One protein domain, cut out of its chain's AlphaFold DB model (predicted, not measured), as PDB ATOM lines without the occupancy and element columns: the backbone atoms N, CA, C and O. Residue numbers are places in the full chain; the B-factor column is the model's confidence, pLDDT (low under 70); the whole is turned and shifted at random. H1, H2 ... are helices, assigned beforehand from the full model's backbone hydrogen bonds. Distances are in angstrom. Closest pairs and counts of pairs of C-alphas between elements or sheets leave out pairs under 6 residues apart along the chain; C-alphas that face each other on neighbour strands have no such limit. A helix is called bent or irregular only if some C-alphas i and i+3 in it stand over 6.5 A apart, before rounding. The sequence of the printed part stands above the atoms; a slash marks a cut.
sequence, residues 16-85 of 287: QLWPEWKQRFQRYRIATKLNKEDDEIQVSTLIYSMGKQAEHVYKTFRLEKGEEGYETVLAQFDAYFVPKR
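What this domain is: This is residues 16 to 85 of the 287 residues of the protein "Retrovirus-related Pol poly from transposon" of Paramuricea clavata (UniProt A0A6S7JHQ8). Three helices, H1, H2 and H4, stand with their centres in a loose triangle, and a short fourth helix, H3, folds back from the end of H2. H4 starts at the first part of H2 and runs to the beginning of H1, and a long loop joins H3 to H4. The printed part has 70 residues, with four named helices in the order H1, H2, H3, H4 and no named strand; the class is all helix. It is compact, with a radius of gyration of the C-alphas of 11.7 A, and spans 31 by 30 by 19 A.

How they stand to each other: Begin with H1, residues 16 to 31, and then find H2, residues 39 to 50: the two are close but not clearly touching, their closest C-alphas, Phe 25 and Leu 46, 7.6 A apart. They run opposite ways at a steep tilt of 48 degrees. Next comes H3, residues 52 to 58, which touches H2 at residues 47 to 48 of H2 alone; the closest C-alphas, Ile 47 and Ala 54, are 5.6 A apart. H4, residues 70 to 81, touches H2 with residues 70 to 73 alone, the closest C-alphas being Val 43 and Tyr 70 at 5.3 A. These two run the same way at a shallow tilt of 32 degrees, only just short of steep. H4 and H1 only just touch, only at their ends, with 3 pairs of C-alphas within 8 A; the closest are Trp 18 and Phe 81 at 7.0 A. They run opposite ways at a shallow tilt of 16 degrees. H3 and H4 are near each other, and H1 and H3 are apart. In H2 and H4 every O i to N i+4 pair is within hydrogen-bond range; in H1 11 of 12 are, in H3 2 of 3.

Where its parts are: Find C-alpha 16 at (858.179, 10.723, 139.440); from there H1 runs 24.7 A to C-alpha 31. It is irregular: C-alphas 16 and 19 are 7.2 A apart. H2 measures 16.4 A, H3 10.3 A and H4 16.7 A, ending at C-alpha 81 at (856.446, 3.527, 137.399).

The domain as a whole: Look at the C-alphas of Lys 36 and Lys 84, the two farthest apart, at 31.4 A; those of Gln 16 and Arg 85, the first and last printed, are 5.4 A apart. The link from H3 to H4, 11 residues, is long, that from H1 to H2 short, that from H2 to H3 tight. The printed part has no cut, its mean pLDDT is 92.0, and no printed residue is under 70.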
ATOM      1  N   GLN A  16     857.165  10.305 138.472       82.62
ATOM      2  CA  GLN A  16     858.179  10.723 139.440       82.62
ATOM      3  C   GLN A  16     857.627  11.012 140.848       82.62
ATOM      4  O   GLN A  16     858.396  11.015 141.798       82.62
ATOM      5  N   LEU A  17     856.315  11.227 141.013       88.94
ATOM      6  CA  LEU A  17     855.686  11.414 142.331       88.94
ATOM      7  C   LEU A  17     855.382  10.089 143.047       88.94
ATOM      8  O   LEU A  17     854.935  10.094 144.194       88.94
ATOM      9  N   TRP A  18     855.598   8.948 142.383       92.25
ATOM     10  CA  TRP A  18     855.286   7.629 142.934       92.25
ATOM     11  C   TRP A  18     855.950   7.355 144.297       92.25
ATOM     12  O   TRP A  18     855.232   6.925 145.200       92.25
ATOM     13  N   PRO A  19     857.252   7.643 144.518       89.50
ATOM     14  CA  PRO A  19     857.892   7.380 145.808       89.50
ATOM     15  C   PRO A  19     857.233   8.129 146.975       89.50
ATOM     16  O   PRO A  19     856.979   7.541 148.029       89.50
ATOM     17  N   GLU A  20     856.904   9.409 146.776       89.81
ATOM     18  CA  GLU A  20     856.260  10.247 147.793       89.81
ATOM     19  C   GLU A  20     854.835   9.765 148.086       89.81
ATOM     20  O   GLU A  20     854.457   9.570 149.247       89.81
ATOM     21  N   TRP A  21     854.056   9.501 147.035       95.38
ATOM     22  CA  TRP A  21     852.690   9.007 147.175       95.38
ATOM     23  C   TRP A  21     852.654   7.647 147.884       95.38
ATOM     24  O   TRP A  21     851.897   7.464 148.842       95.38
ATOM     25  N   LYS A  22     853.535   6.718 147.489       94.94
ATOM     26  CA  LYS A  22     853.707   5.404 148.125       94.94
ATOM     27  C   LYS A  22     854.026   5.547 149.610       94.94
ATOM     28  O   LYS A  22     853.407   4.884 150.444       94.94
ATOM     29  N   GLN A  23     854.949   6.440 149.971       94.50
ATOM     30  CA  GLN A  23     855.286   6.696 151.372       94.50
ATOM     31  C   GLN A  23     854.087   7.265 152.148       94.50
ATOM     32  O   GLN A  23     853.837   6.870 153.293       94.50
ATOM     33  N   ARG A  24     853.321   8.176 151.540       96.19
ATOM     34  CA  ARG A  24     852.111   8.740 152.148       96.19
ATOM     35  C   ARG A  24     851.045   7.669 152.377       96.19
ATOM     36  O   ARG A  24     850.473   7.624 153.469       96.19
ATOM     37  N   PHE A  25     850.824   6.789 151.404       97.19
ATOM     38  CA  PHE A  25     849.913   5.656 151.540       97.19
ATOM     39  C   PHE A  25     850.378   4.679 152.625       97.19
ATOM     40  O   PHE A  25     849.574   4.269 153.456       97.19
ATOM     41  N   GLN A  26     851.677   4.375 152.715       96.62
ATOM     42  CA  GLN A  26     852.209   3.501 153.767       96.62
ATOM     43  C   GLN A  26     851.954   4.065 155.174       96.62
ATOM     44  O   GLN A  26     851.594   3.325 156.092       96.62
ATOM     45  N   ARG A  27     852.085   5.387 155.357       96.56
ATOM     46  CA  ARG A  27     851.734   6.050 156.626       96.56
ATOM     47  C   ARG A  27     850.246   5.914 156.935       96.56
ATOM     48  O   ARG A  27     849.901   5.589 158.068       96.56
ATOM     49  N   TYR A  28     849.382   6.133 155.941       96.50
ATOM     50  CA  TYR A  28     847.940   5.909 156.068       96.50
ATOM     51  C   TYR A  28     847.646   4.460 156.477       96.50
ATOM     52  O   TYR A  28     846.974   4.244 157.481       96.50
ATOM     53  N   ARG A  29     848.240   3.485 155.779       96.50
ATOM     54  CA  ARG A  29     848.071   2.047 156.012       96.50
ATOM     55  C   ARG A  29     848.419   1.633 157.447       96.50
ATOM     56  O   ARG A  29     847.696   0.849 158.052       96.50
ATOM     57  N   ILE A  30     849.501   2.172 158.008       96.25
ATOM     58  CA  ILE A  30     849.897   1.904 159.402       96.25
ATOM     59  C   ILE A  30     848.948   2.601 160.382       96.25
ATOM     60  O   ILE A  30     848.498   2.003 161.360       96.25
ATOM     61  N   ALA A  31     848.639   3.875 160.140       95.88
ATOM     62  CA  ALA A  31     847.901   4.694 161.094       95.88
ATOM     63  C   ALA A  31     846.421   4.289 161.221       95.88
ATOM     64  O   ALA A  31     845.832   4.443 162.292       95.88
ATOM     65  N   THR A  32     845.835   3.724 160.164       95.19
ATOM     66  CA  THR A  32     844.479   3.151 160.177       95.19
ATOM     67  C   THR A  32     844.443   1.677 160.570       95.19
ATOM     68  O   THR A  32     843.359   1.115 160.667       95.19
ATOM     69  N   LYS A  33     845.605   1.056 160.836       95.56
ATOM     70  CA  LYS A  33     845.775  -0.394 161.045       95.56
ATOM     71  C   LYS A  33     845.374  -1.258 159.846       95.56
ATOM     72  O   LYS A  33     845.283  -2.471 159.998       95.56
ATOM     73  N   LEU A  34     845.219  -0.668 158.661       95.56
ATOM     74  CA  LEU A  34     844.974  -1.395 157.415       95.56
ATOM     75  C   LEU A  34     846.039  -2.474 157.167       95.56
ATOM     76  O   LEU A  34     845.734  -3.516 156.612       95.56
ATOM     77  N   ASN A  35     847.274  -2.277 157.639       96.25
ATOM     78  CA  ASN A  35     848.333  -3.290 157.565       96.25
ATOM     79  C   ASN A  35     848.056  -4.594 158.340       96.25
ATOM     80  O   ASN A  35     848.888  -5.496 158.282       96.25
ATOM     81  N   LYS A  36     846.981  -4.658 159.130       96.50
ATOM     82  CA  LYS A  36     846.560  -5.844 159.888       96.50
ATOM     83  C   LYS A  36     845.339  -6.540 159.287       96.50
ATOM     84  O   LYS A  36     844.947  -7.575 159.811       96.50
ATOM     85  N   GLU A  37     844.735  -5.948 158.263       97.06
ATOM     86  CA  GLU A  37     843.602  -6.522 157.539       97.06
ATOM     87  C   GLU A  37     844.089  -7.554 156.514       97.06
ATOM     88  O   GLU A  37     845.284  -7.632 156.222       97.06
ATOM     89  N   ASP A  38     843.170  -8.318 155.933       95.75
ATOM     90  CA  ASP A  38     843.499  -9.278 154.878       95.75
ATOM     91  C   ASP A  38     844.035  -8.584 153.615       95.75
ATOM     92  O   ASP A  38     843.672  -7.443 153.305       95.75
ATOM     93  N   ASP A  39     844.884  -9.282 152.857       94.69
ATOM     94  CA  ASP A  39     845.529  -8.738 151.654       94.69
ATOM     95  C   ASP A  39     844.520  -8.182 150.640       94.69
ATOM     96  O   ASP A  39     844.756  -7.122 150.061       94.69
ATOM     97  N   GLU A  40     843.356  -8.821 150.494       94.19
ATOM     98  CA  GLU A  40     842.278  -8.353 149.616       94.19
ATOM     99  C   GLU A  40     841.807  -6.932 149.981       94.19
ATOM    100  O   GLU A  40     841.667  -6.069 149.108       94.19
ATOM    101  N   ILE A  41     841.622  -6.651 151.276       96.25
ATOM    102  CA  ILE A  41     841.209  -5.331 151.778       96.25
ATOM    103  C   ILE A  41     842.331  -4.318 151.558       96.25
ATOM    104  O   ILE A  41     842.081  -3.180 151.144       96.25
ATOM    105  N   GLN A  42     843.576  -4.717 151.813       97.44
ATOM    106  CA  GLN A  42     844.736  -3.851 151.639       97.44
ATOM    107  C   GLN A  42     844.941  -3.448 150.177       97.44
ATOM    108  O   GLN A  42     845.105  -2.259 149.889       97.44
ATOM    109  N   VAL A  43     844.882  -4.414 149.259       96.62
ATOM    110  CA  VAL A  43     845.009  -4.203 147.811       96.62
ATOM    111  C   VAL A  43     843.849  -3.372 147.280       96.62
ATOM    112  O   VAL A  43     844.078  -2.381 146.586       96.62
ATOM    113  N   SER A  44     842.615  -3.695 147.671       96.00
ATOM    114  CA  SER A  44     841.436  -2.914 147.280       96.00
ATOM    115  C   SER A  44     841.551  -1.461 147.738       96.00
ATOM    116  O   SER A  44     841.294  -0.533 146.970       96.00
ATOM    117  N   THR A  45     842.010  -1.242 148.972       96.75
ATOM    118  CA  THR A  45     842.194   0.105 149.521       96.75
ATOM    119  C   THR A  45     843.328   0.857 148.826       96.75
ATOM    120  O   THR A  45     843.196   2.062 148.596       96.75
ATOM    121  N   LEU A  46     844.422   0.178 148.461       97.56
ATOM    122  CA  LEU A  46     845.517   0.750 147.674       97.56
ATOM    123  C   LEU A  46     845.006   1.247 146.319       97.56
ATOM    124  O   LEU A  46     845.134   2.433 146.021       97.56
ATOM    125  N   ILE A  47     844.372   0.367 145.539       96.75
ATOM    126  CA  ILE A  47     843.868   0.678 144.194       96.75
ATOM    127  C   ILE A  47     842.828   1.804 144.259       96.75
ATOM    128  O   ILE A  47     842.922   2.777 143.510       96.75
ATOM    129  N   TYR A  48     841.885   1.724 145.202       96.50
ATOM    130  CA  TYR A  48     840.872   2.759 145.403       96.50
ATOM    131  C   TYR A  48     841.494   4.121 145.747       96.50
ATOM    132  O   TYR A  48     841.113   5.145 145.178       96.50
ATOM    133  N   SER A  49     842.488   4.141 146.642       96.56
ATOM    134  CA  SER A  49     843.165   5.378 147.055       96.56
ATOM    135  C   SER A  49     843.997   5.989 145.926       96.56
ATOM    136  O   SER A  49     844.089   7.211 145.833       96.56
ATOM    137  N   MET A  50     844.581   5.169 145.046       96.12
ATOM    138  CA  MET A  50     845.301   5.645 143.859       96.12
ATOM    139  C   MET A  50     844.365   6.281 142.821       96.12
ATOM    140  O   MET A  50     844.794   7.174 142.093       96.12
ATOM    141  N   GLY A  51     843.094   5.868 142.774       95.88
ATOM    142  CA  GLY A  51     842.065   6.404 141.880       95.88
ATOM    143  C   GLY A  51     841.854   5.573 140.608       95.88
ATOM    144  O   GLY A  51     842.557   4.602 140.345       95.88
ATOM    145  N   LYS A  52     840.881   5.971 139.776       94.62
ATOM    146  CA  LYS A  52     840.353   5.165 138.648       94.62
ATOM    147  C   LYS A  52     841.413   4.627 137.676       94.62
ATOM    148  O   LYS A  52     841.267   3.533 137.143       94.62
ATOM    149  N   GLN A  53     842.484   5.383 137.428       94.62
ATOM    150  CA  GLN A  53     843.563   4.949 136.533       94.62
ATOM    151  C   GLN A  53     844.317   3.721 137.068       94.62
ATOM    152  O   GLN A  53     844.802   2.918 136.271       94.62
ATOM    153  N   ALA A  54     844.350   3.526 138.389       96.00
ATOM    154  CA  ALA A  54     844.971   2.368 139.016       96.00
ATOM    155  C   ALA A  54     844.264   1.064 138.658       96.00
ATOM    156  O   ALA A  54     844.943   0.069 138.443       96.00
ATOM    157  N   GLU A  55     842.937   1.068 138.504       94.44
ATOM    158  CA  GLU A  55     842.193  -0.129 138.093       94.44
ATOM    159  C   GLU A  55     842.615  -0.613 136.704       94.44
ATOM    160  O   GLU A  55     842.745  -1.812 136.463       94.44
ATOM    161  N   HIS A  56     842.840   0.320 135.775       93.31
ATOM    162  CA  HIS A  56     843.283  -0.017 134.427       93.31
ATOM    163  C   HIS A  56     844.695  -0.595 134.429       93.31
ATOM    164  O   HIS A  56     844.940  -1.575 133.736       93.31
ATOM    165  N   VAL A  57     845.603  -0.014 135.218       93.94
ATOM    166  CA  VAL A  57     846.980  -0.508 135.342       93.94
ATOM    167  C   VAL A  57     847.014  -1.855 136.061       93.94
ATOM    168  O   VAL A  57     847.659  -2.776 135.575       93.94
ATOM    169  N   TYR A  58     846.252  -2.022 137.138       94.44
ATOM    170  CA  TYR A  58     846.162  -3.281 137.872       94.44
ATOM    171  C   TYR A  58     845.701  -4.441 136.979       94.44
ATOM    172  O   TYR A  58     846.306  -5.506 136.996       94.44
ATOM    173  N   LYS A  59     844.722  -4.211 136.091       92.06
ATOM    174  CA  LYS A  59     844.274  -5.207 135.094       92.06
ATOM    175  C   LYS A  59     845.355  -5.624 134.091       92.06
ATOM    176  O   LYS A  59     845.194  -6.637 133.416       92.06
ATOM    177  N   THR A  60     846.425  -4.840 133.944       92.00
ATOM    178  CA  THR A  60     847.563  -5.203 133.085       92.00
ATOM    179  C   THR A  60     848.567  -6.105 133.797       92.00
ATOM    180  O   THR A  60     849.386  -6.737 133.127       92.00
ATOM    181  N   PHE A  61     848.505  -6.195 135.130       91.94
ATOM    182  CA  PHE A  61     849.359  -7.085 135.902       91.94
ATOM    183  C   PHE A  61     848.885  -8.522 135.691       91.94
ATOM    184  O   PHE A  61     847.741  -8.872 135.975       91.94
ATOM    185  N   ARG A  62     849.762  -9.363 135.144       84.31
ATOM    186  CA  ARG A  62     849.498 -10.793 134.951       84.31
ATOM    187  C   ARG A  62     849.818 -11.535 136.248       84.31
ATOM    188  O   ARG A  62     850.857 -12.177 136.327       84.31
ATOM    189  N   LEU A  63     848.976 -11.360 137.263       85.12
ATOM    190  CA  LEU A  63     849.112 -12.043 138.551       85.12
ATOM    191  C   LEU A  63     848.444 -13.417 138.477       85.12
ATOM    192  O   LEU A  63     847.327 -13.534 137.965       85.12
ATOM    193  N   GLU A  64     849.120 -14.455 138.966       81.81
ATOM    194  CA  GLU A  64     848.489 -15.760 139.130       81.81
ATOM    195  C   GLU A  64     847.595 -15.784 140.376       81.81
ATOM    196  O   GLU A  64     847.724 -14.983 141.307       81.81
ATOM    197  N   LYS A  65     846.650 -16.728 140.405       75.56
ATOM    198  CA  LYS A  65     845.721 -16.869 141.527       75.56
ATOM    199  C   LYS A  65     846.500 -17.204 142.802       75.56
ATOM    200  O   LYS A  65     847.092 -18.275 142.897       75.56
ATOM    201  N   GLY A  66     846.445 -16.311 143.789       75.00
ATOM    202  CA  GLY A  66     847.205 -16.423 145.041       75.00
ATOM    203  C   GLY A  66     848.454 -15.537 145.112       75.00
ATOM    204  O   GLY A  66     849.043 -15.434 146.181       75.00
ATOM    205  N   GLU A  67     848.824 -14.845 144.029       80.06
ATOM    206  CA  GLU A  67     849.915 -13.853 144.013       80.06
ATOM    207  C   GLU A  67     849.426 -12.412 144.246       80.06
ATOM    208  O   GLU A  67     850.196 -11.458 144.183       80.06
ATOM    209  N   GLU A  68     848.143 -12.232 144.550       85.44
ATOM    210  CA  GLU A  68     847.481 -10.929 144.705       85.44
ATOM    211  C   GLU A  68     847.726 -10.283 146.083       85.44
ATOM    212  O   GLU A  68     846.944  -9.451 146.529       85.44
ATOM    213  N   GLY A  69     848.808 -10.658 146.770       93.69
ATOM    214  CA  GLY A  69     849.181 -10.090 148.065       93.69
ATOM    215  C   GLY A  69     849.613  -8.627 147.960       93.69
ATOM    216  O   GLY A  69     850.149  -8.197 146.932       93.69
ATOM    217  N   TYR A  70     849.432  -7.853 149.036       95.31
ATOM    218  CA  TYR A  70     849.714  -6.411 149.041       95.31
ATOM    219  C   TYR A  70     851.131  -6.075 148.560       95.31
ATOM    220  O   TYR A  70     851.308  -5.204 147.707       95.31
ATOM    221  N   GLU A  71     852.139  -6.787 149.072       94.81
ATOM    222  CA  GLU A  71     853.541  -6.541 148.719       94.81
ATOM    223  C   GLU A  71     853.825  -6.859 147.241       94.81
ATOM    224  O   GLU A  71     854.522  -6.099 146.569       94.81
ATOM    225  N   THR A  72     853.227  -7.924 146.696       94.94
ATOM    226  CA  THR A  72     853.368  -8.293 145.278       94.94
ATOM    227  C   THR A  72     852.745  -7.242 144.368       94.94
ATOM    228  O   THR A  72     853.369  -6.794 143.404       94.94
ATOM    229  N   VAL A  73     851.527  -6.796 144.686       95.44
ATOM    230  CA  VAL A  73     850.833  -5.757 143.913       95.44
ATOM    231  C   VAL A  73     851.597  -4.434 143.972       95.44
ATOM    232  O   VAL A  73     851.761  -3.765 142.949       95.44
ATOM    233  N   LEU A  74     852.113  -4.063 145.145       95.75
ATOM    234  CA  LEU A  74     852.913  -2.852 145.313       95.75
ATOM    235  C   LEU A  74     854.207  -2.905 144.488       95.75
ATOM    236  O   LEU A  74     854.557  -1.910 143.850       95.75
ATOM    237  N   ALA A  75     854.869  -4.064 144.434       93.75
ATOM    238  CA  ALA A  75     856.059  -4.279 143.613       93.75
ATOM    239  C   ALA A  75     855.766  -4.185 142.103       93.75
ATOM    240  O   ALA A  75     856.574  -3.637 141.352       93.75
ATOM    241  N   GLN A  76     854.599  -4.648 141.640       94.81
ATOM    242  CA  GLN A  76     854.171  -4.457 140.246       94.81
ATOM    243  C   GLN A  76     853.957  -2.973 139.916       94.81
ATOM    244  O   GLN A  76     854.379  -2.506 138.855       94.81
ATOM    245  N   PHE A  77     853.367  -2.197 140.832       95.06
ATOM    246  CA  PHE A  77     853.264  -0.746 140.663       95.06
ATOM    247  C   PHE A  77     854.636  -0.060 140.672       95.06
ATOM    248  O   PHE A  77     854.878   0.792 139.816       95.06
ATOM    249  N   ASP A  78     855.561  -0.460 141.554       92.12
ATOM    250  CA  ASP A  78     856.950   0.018 141.513       92.12
ATOM    251  C   ASP A  78     857.568  -0.232 140.130       92.12
ATOM    252  O   ASP A  78     858.053   0.699 139.485       92.12
ATOM    253  N   ALA A  79     857.484  -1.465 139.623       90.31
ATOM    254  CA  ALA A  79     858.012  -1.840 138.314       90.31
ATOM    255  C   ALA A  79     857.319  -1.115 137.149       90.31
ATOM    256  O   ALA A  79     857.945  -0.864 136.123       90.31
ATOM    257  N   TYR A  80     856.045  -0.742 137.289       91.44
ATOM    258  CA  TYR A  80     855.316   0.016 136.275       91.44
ATOM    259  C   TYR A  80     855.764   1.485 136.199       91.44
ATOM    260  O   TYR A  80     855.839   2.055 135.103       91.44
ATOM    261  N   PHE A  81     856.065   2.112 137.341       88.75
ATOM    262  CA  PHE A  81     856.446   3.527 137.399       88.75
ATOM    263  C   PHE A  81     857.954   3.770 137.284       88.75
ATOM    264  O   PHE A  81     858.345   4.799 136.731       88.75
ATOM    265  N   VAL A  82     858.807   2.835 137.722       76.38
ATOM    266  CA  VAL A  82     860.275   2.975 137.670       76.38
ATOM    267  C   VAL A  82     860.798   3.238 136.245       76.38
ATOM    268  O   VAL A  82     861.471   4.252 136.068       76.38
ATOM    269  N   PRO A  83     860.456   2.450 135.201       73.31
ATOM    270  CA  PRO A  83     860.897   2.711 133.826       73.31
ATOM    271  C   PRO A  83     860.372   4.035 133.264       73.31
ATOM    272  O   PRO A  83     860.960   4.605 132.347       73.31
ATOM    273  N   LYS A  84     859.248   4.526 133.798       71.62
ATOM    274  CA  LYS A  84     858.627   5.788 133.381       71.62
ATOM    275  C   LYS A  84     859.248   7.001 134.070       71.62
ATOM    276  O   LYS A  84     859.047   8.122 133.604       71.62
ATOM    277  N   ARG A  85     860.024   6.802 135.139       75.94
ATOM    278  CA  ARG A  85     860.851   7.849 135.737       75.94
ATOM    279  C   ARG A  85     862.117   8.011 134.900       75.94
ATOM    280  O   ARG A  85     863.052   7.218 134.975       75.94
TER     281      ARG A  85